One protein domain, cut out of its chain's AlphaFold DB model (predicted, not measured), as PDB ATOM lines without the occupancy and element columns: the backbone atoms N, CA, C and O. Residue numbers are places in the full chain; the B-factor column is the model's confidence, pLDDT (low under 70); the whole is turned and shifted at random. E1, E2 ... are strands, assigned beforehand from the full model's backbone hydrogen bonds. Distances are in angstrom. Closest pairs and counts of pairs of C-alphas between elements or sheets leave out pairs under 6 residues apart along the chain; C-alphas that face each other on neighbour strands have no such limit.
ATOM      1  N   GLY A   6     106.944 118.766 135.074       93.56
ATOM      2  CA  GLY A   6     107.597 117.461 135.069       93.56
ATOM      3  C   GLY A   6     106.632 116.385 135.546       93.56
ATOM      4  O   GLY A   6     105.959 116.576 136.557       93.56
ATOM      5  N   PHE A   7     106.589 115.268 134.831       94.38
ATOM      6  CA  PHE A   7     105.805 114.092 135.189       94.38
ATOM      7  C   PHE A   7     106.732 112.889 135.294       94.38
ATOM      8  O   PHE A   7     107.624 112.719 134.462       94.38
ATOM      9  N   VAL A   8     106.486 112.055 136.301       95.12
ATOM     10  CA  VAL A   8     107.076 110.724 136.421       95.12
ATOM     11  C   VAL A   8     105.932 109.727 136.457       95.12
ATOM     12  O   VAL A   8     104.989 109.879 137.232       95.12
ATOM     13  N   ILE A   9     106.012 108.729 135.592       94.62
ATOM     14  CA  ILE A   9     105.041 107.651 135.452       94.62
ATOM     15  C   ILE A   9     105.772 106.368 135.813       94.62
ATOM     16  O   ILE A   9     106.889 106.155 135.354       94.62
ATOM     17  N   GLN A  10     105.163 105.518 136.630       95.81
ATOM     18  CA  GLN A  10     105.735 104.231 137.005       95.81
ATOM     19  C   GLN A  10     104.821 103.112 136.522       95.81
ATOM     20  O   GLN A  10     103.612 103.157 136.753       95.81
ATOM     21  N   SER A  11     105.409 102.105 135.881       95.62
ATOM     22  CA  SER A  11     104.702 100.873 135.564       95.62
ATOM     23  C   SER A  11     104.764  99.894 136.735       95.62
ATOM     24  O   SER A  11     105.811  99.716 137.362       95.62
ATOM     25  N   PHE A  12     103.645  99.227 137.009       94.50
ATOM     26  CA  PHE A  12     103.550  98.163 138.016       94.50
ATOM     27  C   PHE A  12     103.555  96.763 137.398       94.50
ATOM     28  O   PHE A  12     103.848  95.793 138.089       94.50
ATOM     29  N   GLU A  13     103.288  96.665 136.098       94.06
ATOM     30  CA  GLU A  13     103.246  95.411 135.351       94.06
ATOM     31  C   GLU A  13     104.076  95.523 134.068       94.06
ATOM     32  O   GLU A  13     104.381  96.618 133.590       94.06
ATOM     33  N   ALA A  14     104.471  94.381 133.508       95.56
ATOM     34  CA  ALA A  14     105.105  94.344 132.197       95.56
ATOM     35  C   ALA A  14     104.045  94.349 131.090       95.56
ATOM     36  O   ALA A  14     102.995  93.719 131.214       95.56
ATOM     37  N   GLY A  15     104.330  95.026 129.980       96.44
ATOM     38  CA  GLY A  15     103.411  95.097 128.854       96.44
ATOM     39  C   GLY A  15     103.698  96.275 127.941       96.44
ATOM     40  O   GLY A  15     104.837  96.715 127.808       96.44
ATOM     41  N   MET A  16     102.641  96.773 127.308       95.75
ATOM     42  CA  MET A  16     102.674  97.999 126.520       95.75
ATOM     43  C   MET A  16     101.661  98.967 127.107       95.75
ATOM     44  O   MET A  16     100.568  98.546 127.493       95.75
ATOM     45  N   PHE A  17     102.008 100.248 127.172       94.56
ATOM     46  CA  PHE A  17     101.079 101.282 127.609       94.56
ATOM     47  C   PHE A  17     100.918 102.369 126.549       94.56
ATOM     48  O   PHE A  17     101.791 102.589 125.708       94.56
ATOM     49  N   GLY A  18      99.780 103.054 126.623       95.56
ATOM     50  CA  GLY A  18      99.510 104.270 125.872       95.56
ATOM     51  C   GLY A  18      99.360 105.458 126.816       95.56
ATOM     52  O   GLY A  18      98.866 105.317 127.935       95.56
ATOM     53  N   LEU A  19      99.775 106.635 126.362       95.88
ATOM     54  CA  LEU A  19      99.625 107.891 127.089       95.88
ATOM     55  C   LEU A  19      99.174 108.981 126.125       95.88
ATOM     56  O   LEU A  19      99.790 109.198 125.088       95.88
ATOM     57  N   VAL A  20      98.133 109.712 126.507       95.50
ATOM     58  CA  VAL A  20      97.662 110.887 125.777       95.50
ATOM     59  C   VAL A  20      97.669 112.078 126.716       95.50
ATOM     60  O   VAL A  20      97.078 112.041 127.793       95.50
ATOM     61  N   LEU A  21      98.300 113.157 126.276       93.00
ATOM     62  CA  LEU A  21      98.329 114.435 126.970       93.00
ATOM     63  C   LEU A  21      97.669 115.473 126.078       93.00
ATOM     64  O   LEU A  21      98.057 115.633 124.924       93.00
ATOM     65  N   SER A  22      96.671 116.173 126.607       92.19
ATOM     66  CA  SER A  22      95.988 117.259 125.902       92.19
ATOM     67  C   SER A  22      96.226 118.567 126.642       92.19
ATOM     68  O   SER A  22      96.052 118.629 127.860       92.19
ATOM     69  N   ARG A  23      96.624 119.613 125.914       89.31
ATOM     70  CA  ARG A  23      96.592 120.984 126.422       89.31
ATOM     71  C   ARG A  23      95.191 121.521 126.185       89.31
ATOM     72  O   ARG A  23      94.741 121.538 125.044       89.31
ATOM     73  N   VAL A  24      94.532 121.915 127.265       90.25
ATOM     74  CA  VAL A  24      93.187 122.487 127.246       90.25
ATOM     75  C   VAL A  24      93.303 123.945 127.676       90.25
ATOM     76  O   VAL A  24      93.930 124.222 128.699       90.25
ATOM     77  N   GLU A  25      92.765 124.853 126.870       89.88
ATOM     78  CA  GLU A  25      92.701 126.288 127.162       89.88
ATOM     79  C   GLU A  25      91.558 126.600 128.146       89.88
ATOM     80  O   GLU A  25      90.710 125.750 128.426       89.88
ATOM     81  N   ASP A  26      91.508 127.833 128.659       92.31
ATOM     82  CA  ASP A  26      90.497 128.263 129.641       92.31
ATOM     83  C   ASP A  26      89.050 128.135 129.122       92.31
ATOM     84  O   ASP A  26      88.116 127.982 129.908       92.31
ATOM     85  N   ASP A  27      88.859 128.170 127.800       94.50
ATOM     86  CA  ASP A  27      87.563 127.996 127.135       94.50
ATOM     87  C   ASP A  27      87.185 126.521 126.876       94.50
ATOM     88  O   ASP A  27      86.125 126.239 126.318       94.50
ATOM     89  N   GLY A  28      88.032 125.572 127.294       92.00
ATOM     90  CA  GLY A  28      87.841 124.136 127.091       92.00
ATOM     91  C   GLY A  28      88.357 123.602 125.749       92.00
ATOM     92  O   GLY A  28      88.270 122.396 125.505       92.00
ATOM     93  N   THR A  29      88.915 124.450 124.882       95.31
ATOM     94  CA  THR A  29      89.475 124.034 123.591       95.31
ATOM     95  C   THR A  29      90.762 123.235 123.784       95.31
ATOM     96  O   THR A  29      91.652 123.640 124.529       95.31
ATOM     97  N   VAL A  30      90.907 122.113 123.071       93.25
ATOM     98  CA  VAL A  30      92.177 121.373 123.020       93.25
ATOM     99  C   VAL A  30      93.106 122.037 122.004       93.25
ATOM    100  O   VAL A  30      92.884 121.928 120.800       93.25
ATOM    101  N   SER A  31      94.158 122.708 122.472       90.81
ATOM    102  CA  SER A  31      95.110 123.436 121.619       90.81
ATOM    103  C   SER A  31      96.314 122.602 121.176       90.81
ATOM    104  O   SER A  31      96.974 122.936 120.193       90.81
ATOM    105  N   ALA A  32      96.613 121.506 121.878       89.69
ATOM    106  CA  ALA A  32      97.678 120.577 121.512       89.69
ATOM    107  C   ALA A  32      97.422 119.176 122.073       89.69
ATOM    108  O   ALA A  32      96.808 119.023 123.131       89.69
ATOM    109  N   ARG A  33      97.956 118.156 121.394       92.25
ATOM    110  CA  ARG A  33      97.900 116.754 121.820       92.25
ATOM    111  C   ARG A  33      99.258 116.082 121.622       92.25
ATOM    112  O   ARG A  33      99.869 116.219 120.566       92.25
ATOM    113  N   ALA A  34      99.712 115.358 122.637       94.44
ATOM    114  CA  ALA A  34     100.897 114.512 122.596       94.44
ATOM    115  C   ALA A  34     100.470 113.076 122.895       94.44
ATOM    116  O   ALA A  34      99.872 112.820 123.941       94.44
ATOM    117  N   GLU A  35     100.756 112.158 121.980       96.88
ATOM    118  CA  GLU A  35     100.310 110.774 122.071       96.88
ATOM    119  C   GLU A  35     101.495 109.812 122.018       96.88
ATOM    120  O   GLU A  35     102.402 109.966 121.208       96.88
ATOM    121  N   TYR A  36     101.491 108.824 122.899       97.50
ATOM    122  CA  TYR A  36     102.461 107.741 122.951       97.50
ATOM    123  C   TYR A  36     101.668 106.449 122.877       97.50
ATOM    124  O   TYR A  36     100.754 106.245 123.679       97.50
ATOM    125  N   GLN A  37     101.993 105.603 121.910       96.62
ATOM    126  CA  GLN A  37     101.300 104.342 121.677       96.62
ATOM    127  C   GLN A  37     102.294 103.196 121.770       96.62
ATOM    128  O   GLN A  37     103.468 103.360 121.432       96.62
ATOM    129  N   ASP A  38     101.799 102.057 122.248       96.88
ATOM    130  CA  ASP A  38     102.519 100.786 122.292       96.88
ATOM    131  C   ASP A  38     103.908 100.868 122.937       96.88
ATOM    132  O   ASP A  38     104.842 100.186 122.525       96.88
ATOM    133  N   VAL A  39     104.062 101.703 123.968       97.69
ATOM    134  CA  VAL A  39     105.350 101.893 124.639       97.69
ATOM    135  C   VAL A  39     105.659 100.662 125.498       97.69
ATOM    136  O   VAL A  39     104.916 100.409 126.452       97.69
ATOM    137  N   PRO A  40     106.729  99.895 125.204       97.94
ATOM    138  CA  PRO A  40     107.037  98.678 125.942       97.94
ATOM    139  C   PRO A  40     107.644  99.008 127.310       97.94
ATOM    140  O   PRO A  40     108.545  99.839 127.420       97.94
ATOM    141  N   VAL A  41     107.163  98.334 128.356       97.38
ATOM    142  CA  VAL A  41     107.603  98.520 129.747       97.38
ATOM    143  C   VAL A  41     107.677  97.196 130.500       97.38
ATOM    144  O   VAL A  41     107.015  96.215 130.156       97.38
ATOM    145  N   LEU A  42     108.467  97.190 131.568       96.00
ATOM    146  CA  LEU A  42     108.503  96.152 132.592       96.00
ATOM    147  C   LEU A  42     107.833  96.652 133.875       96.00
ATOM    148  O   LEU A  42     107.635  97.852 134.075       96.00
ATOM    149  N   ALA A  43     107.542  95.726 134.786       94.50
ATOM    150  CA  ALA A  43     107.231  96.100 136.157       94.50
ATOM    151  C   ALA A  43     108.425  96.865 136.753       94.50
ATOM    152  O   ALA A  43     109.557  96.387 136.708       94.50
ATOM    153  N   GLY A  44     108.171  98.055 137.297       94.38
ATOM    154  CA  GLY A  44     109.206  98.932 137.845       94.38
ATOM    155  C   GLY A  44     109.788  99.947 136.860       94.38
ATOM    156  O   GLY A  44     110.443 100.878 137.326       94.38
ATOM    157  N   SER A  45     109.503  99.847 135.552       97.00
ATOM    158  CA  SER A  45     109.935 100.870 134.591       97.00
ATOM    159  C   SER A  45     109.373 102.247 134.951       97.00
ATOM    160  O   SER A  45     108.237 102.369 135.427       97.00
ATOM    161  N   ARG A  46     110.146 103.300 134.680       97.12
ATOM    162  CA  ARG A  46     109.773 104.697 134.896       97.12
ATOM    163  C   ARG A  46     109.850 105.501 133.604       97.12
ATOM    164  O   ARG A  46     110.854 105.497 132.906       97.12
ATOM    165  N   GLY A  47     108.789 106.243 133.315       96.69
ATOM    166  CA  GLY A  47     108.747 107.256 132.271       96.69
ATOM    167  C   GLY A  47     108.895 108.650 132.871       96.69
ATOM    168  O   GLY A  47     108.148 108.995 133.783       96.69
ATOM    169  N   SER A  48     109.814 109.463 132.363       97.25
ATOM    170  CA  SER A  48     109.964 110.873 132.738       97.25
ATOM    171  C   SER A  48     109.671 111.777 131.551       97.25
ATOM    172  O   SER A  48     110.176 111.563 130.451       97.25
ATOM    173  N   LEU A  49     108.864 112.808 131.778       95.69
ATOM    174  CA  LEU A  49     108.421 113.731 130.740       95.69
ATOM    175  C   LEU A  49     108.484 115.169 131.240       95.69
ATOM    176  O   LEU A  49     108.023 115.469 132.343       95.69
ATOM    177  N   VAL A  50     108.982 116.068 130.395       94.81
ATOM    178  CA  VAL A  50     108.904 117.513 130.623       94.81
ATOM    179  C   VAL A  50     108.009 118.135 129.560       94.81
ATOM    180  O   VAL A  50     108.266 118.018 128.365       94.81
ATOM    181  N   LEU A  51     106.947 118.803 130.006       92.00
ATOM    182  CA  LEU A  51     106.081 119.600 129.151       92.00
ATOM    183  C   LEU A  51     106.509 121.060 129.212       92.00
ATOM    184  O   LEU A  51     106.470 121.694 130.272       92.00
ATOM    185  N   GLU A  52     106.866 121.594 128.049       89.81
ATOM    186  CA  GLU A  52     107.197 122.999 127.864       89.81
ATOM    187  C   GLU A  52     106.227 123.647 126.869       89.81
ATOM    188  O   GLU A  52     105.833 123.005 125.892       89.81
ATOM    189  N   PRO A  53     105.840 124.921 127.061       83.19
ATOM    190  CA  PRO A  53     104.839 125.567 126.211       83.19
ATOM    191  C   PRO A  53     105.179 125.575 124.716       83.19
ATOM    192  O   PRO A  53     104.260 125.458 123.905       83.19
ATOM    193  N   ASN A  54     106.473 125.639 124.383       84.88
ATOM    194  CA  ASN A  54     106.996 125.759 123.019       84.88
ATOM    195  C   ASN A  54     107.458 124.423 122.411       84.88
ATOM    196  O   ASN A  54     107.956 124.410 121.288       84.88
ATOM    197  N   VAL A  55     107.324 123.308 123.136       86.38
ATOM    198  CA  VAL A  55     107.694 121.975 122.644       86.38
ATOM    199  C   VAL A  55     106.431 121.267 122.167       86.38
ATOM    200  O   VAL A  55     105.536 120.964 122.954       86.38
ATOM    201  N   THR A  56     106.351 121.015 120.863       83.75
ATOM    202  CA  THR A  56     105.191 120.376 120.220       83.75
ATOM    203  C   THR A  56     105.270 118.851 120.220       83.75
ATOM    204  O   THR A  56     104.242 118.186 120.128       83.75
ATOM    205  N   GLN A  57     106.472 118.292 120.362       90.00
ATOM    206  CA  GLN A  57     106.723 116.854 120.458       90.00
ATOM    207  C   GLN A  57     107.606 116.577 121.674       90.00
ATOM    208  O   GLN A  57     108.822 116.425 121.542       90.00
ATOM    209  N   PRO A  58     107.031 116.590 122.886       95.19
ATOM    210  CA  PRO A  58     107.807 116.284 124.070       95.19
ATOM    211  C   PRO A  58     108.283 114.824 124.012       95.19
ATOM    212  O   PRO A  58     107.666 113.973 123.367       95.19
ATOM    213  N   ALA A  59     109.427 114.567 124.639       96.31
ATOM    214  CA  ALA A  59     110.057 113.258 124.654       96.31
ATOM    215  C   ALA A  59     109.812 112.569 125.997       96.31
ATOM    216  O   ALA A  59     110.085 113.139 127.054       96.31
ATOM    217  N   LEU A  60     109.327 111.333 125.942       97.50
ATOM    218  CA  LEU A  60     109.219 110.440 127.080       97.50
ATOM    219  C   LEU A  60     110.538 109.688 127.240       97.50
ATOM    220  O   LEU A  60     110.906 108.881 126.388       97.50
ATOM    221  N   LEU A  61     111.257 109.982 128.318       97.88
ATOM    222  CA  LEU A  61     112.473 109.273 128.705       97.88
ATOM    223  C   LEU A  61     112.078 108.017 129.478       97.88
ATOM    224  O   LEU A  61     111.343 108.119 130.458       97.88
ATOM    225  N   LEU A  62     112.542 106.853 129.040       97.56
ATOM    226  CA  LEU A  62     112.202 105.559 129.619       97.56
ATOM    227  C   LEU A  62     113.416 104.971 130.324       97.56
ATOM    228  O   LEU A  62     114.410 104.677 129.671       97.56
ATOM    229  N   ASP A  63     113.282 104.802 131.633       96.94
ATOM    230  CA  ASP A  63     114.114 103.984 132.513       96.94
ATOM    231  C   ASP A  63     113.417 102.623 132.651       96.94
ATOM    232  O   ASP A  63     112.430 102.472 133.373       96.94
ATOM    233  N   ILE A  64     113.841 101.649 131.855       95.19
ATOM    234  CA  ILE A  64     113.202 100.342 131.732       95.19
ATOM    235  C   ILE A  64     113.439  99.502 132.986       95.19
ATOM    236  O   ILE A  64     112.541  98.754 133.382       95.19
ATOM    237  N   GLU A  65     114.606  99.614 133.618       92.19
ATOM    238  CA  GLU A  65     114.953  98.817 134.800       92.19
ATOM    239  C   GLU A  65     114.635  99.473 136.148       92.19
ATOM    240  O   GLU A  65     114.652  98.800 137.181       92.19
ATOM    241  N   GLY A  66     114.251 100.746 136.143       90.50
ATOM    242  CA  GLY A  66     113.873 101.494 137.336       90.50
ATOM    243  C   GLY A  66     115.070 101.945 138.180       90.50
ATOM    244  O   GLY A  66     114.887 102.218 139.376       90.50
ATOM    245  N   ASP A  67     116.275 102.003 137.606       92.56
ATOM    246  CA  ASP A  67     117.516 102.350 138.314       92.56
ATOM    247  C   ASP A  67     117.798 103.864 138.363       92.56
ATOM    248  O   ASP A  67     118.711 104.312 139.062       92.56
ATOM    249  N   GLY A  68     116.964 104.664 137.695       92.62
ATOM    250  CA  GLY A  68     117.087 106.113 137.599       92.62
ATOM    251  C   GLY A  68     117.825 106.604 136.352       92.62
ATOM    252  O   GLY A  68     117.978 107.822 136.207       92.62
ATOM    253  N   LEU A  69     118.257 105.717 135.453       95.25
ATOM    254  CA  LEU A  69     118.897 106.059 134.187       95.25
ATOM    255  C   LEU A  69     117.995 105.671 133.015       95.25
ATOM    256  O   LEU A  69     117.681 104.510 132.797       95.25
ATOM    257  N   ALA A  70     117.591 106.660 132.218       96.31
ATOM    258  CA  ALA A  70     116.795 106.390 131.027       96.31
ATOM    259  C   ALA A  70     117.650 105.762 129.915       96.31
ATOM    260  O   ALA A  70     118.650 106.356 129.500       96.31
ATOM    261  N   GLU A  71     117.231 104.613 129.386       95.75
ATOM    262  CA  GLU A  71     117.884 103.947 128.254       95.75
ATOM    263  C   GLU A  71     117.273 104.327 126.905       95.75
ATOM    264  O   GLU A  71     117.970 104.291 125.889       95.75
ATOM    265  N   PHE A  72     115.990 104.708 126.873       96.75
ATOM    266  CA  PHE A  72     115.296 105.046 125.626       96.75
ATOM    267  C   PHE A  72     114.576 106.386 125.690       96.75
ATOM    268  O   PHE A  72     114.187 106.880 126.748       96.75
ATOM    269  N   SER A  73     114.354 106.964 124.512       97.25
ATOM    270  CA  SER A  73     113.516 108.140 124.328       97.25
ATOM    271  C   SER A  73     112.456 107.855 123.271       97.25
ATOM    272  O   SER A  73     112.773 107.367 122.186       97.25
ATOM    273  N   VAL A  74     111.200 108.160 123.590       97.31
ATOM    274  CA  VAL A  74     110.074 108.080 122.656       97.31
ATOM    275  C   VAL A  74     109.517 109.481 122.468       97.31
ATOM    276  O   VAL A  74     109.084 110.113 123.430       97.31
ATOM    277  N   SER A  75     109.537 109.996 121.242       96.69
ATOM    278  CA  SER A  75     108.914 111.282 120.921       96.69
ATOM    279  C   SER A  75     107.403 111.123 120.769       96.69
ATOM    280  O   SER A  75     106.930 110.129 120.220       96.69
ATOM    281  N   ALA A  76     106.636 112.117 121.215       96.50
ATOM    282  CA  ALA A  76     105.193 112.118 121.004       96.50
ATOM    283  C   ALA A  76     104.836 111.994 119.511       96.50
ATOM    284  O   ALA A  76     105.413 112.673 118.659       96.50
TER     285      ALA A  76
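What this domain is: This is residues 6 to 76 of the 164 residues of an uncharacterized protein of Candidatus Uhrbacteria bacterium RIFCSPLOWO2_02_FULL_48_12 (UniProt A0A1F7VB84). A four-stranded antiparallel sheet, in the order E1 - E4 - E5 - E6, lies face to face with a long two-stranded hairpin of E2 and E3, and together they make a small, elongated sandwich. The strands of the two layers run at only 18 degrees to each other, and the tip of the hairpin, around Asp 27, lies at one end of the long axis, with the link between E5 and E6 at the other end. The printed part has 71 residues with six named strands, E1 to E6 in that order along the chain, and no named helix, so its class is all strand; both sheets are antiparallel. It is only just compact, close to loose, with a radius of gyration of the C-alphas of 13.0 A. Its C-alphas span 40 by 20 by 16 A, only just a rod.

How they stand to each other: The larger sheet has E1, residues 6 to 10, and E6, residues 72 to 75, as its edge strands, and E4, residues 46 to 51, and E5, residues 59 to 63, as its inner strands. E1 and E4 are antiparallel at 159 degrees, with N 9 and O 47 within hydrogen-bond range at 2.8 A and N 49 and O 7 at 3.0 A. E4 and E5 form a hairpin, antiparallel at 158 degrees, with N 48 and O 61 at 2.8 A and N 61 and O 48 at 2.9 A. E5 and E6 form another hairpin, also at 158 degrees, with N 60 and O 74 at 2.8 A and N 74 and O 60 at 2.9 A. E4, E5 and E6 make a meander, each strand the antiparallel neighbour of the one before. From edge to edge the strands' lines of this sheet turn by 58 degrees. The second sheet is the hairpin of E2, residues 15 to 24, and E3, residues 30 to 41, antiparallel at 170 degrees. N 21 and O 34 are within hydrogen-bond range at 2.8 A, and N 39 and O 17 at 3.0 A. E3 bends by 59 degrees at residue 38. The two sheets form a sandwich, two sheets face to face, with 22 pairs of C-alphas within 10 A; the parts that face each other are 10.2 A apart centre to centre, and their best planes differ by 11 degrees. E3 and E5 are near each other, with 8 pairs of C-alphas within 10 A. The closest C-alphas of E3 and E6 are those of Tyr 36 and Val 74, 7.6 A apart. E2 is apart from E4, E5 and E6, and E1 is apart from E3.

Where its parts are: E1 begins at C-alpha 6, at (107.597, 117.461, 135.069), and measures 13.5 A from first to last C-alpha. E4 measures 16.4 A, E5 12.8 A and E6 10.1 A; E6 ends at C-alpha 75, at (108.914, 111.282, 120.921). E2 measures 29.3 A, and E3, the longest strand by residues with 12, measures 28.4 A, from C-alpha 30 at (92.177, 121.373, 123.020) to C-alpha 41.

The domain as a whole: The two C-alphas farthest apart are those of Asp 27 and Asp 67, at 41.0 A, while those of Gly 6 and Ala 76, the first and last printed, are 15.2 A apart. The chain changes from one sheet to the other at the tight links E1 to E2 and E3 to E4. The link E2 to E3 is tight too, E4 to E5 and E5 to E6 are short, and no link is long. The printed part has no cut. Its mean pLDDT is 94.2, and no printed residue is under 70 in this model.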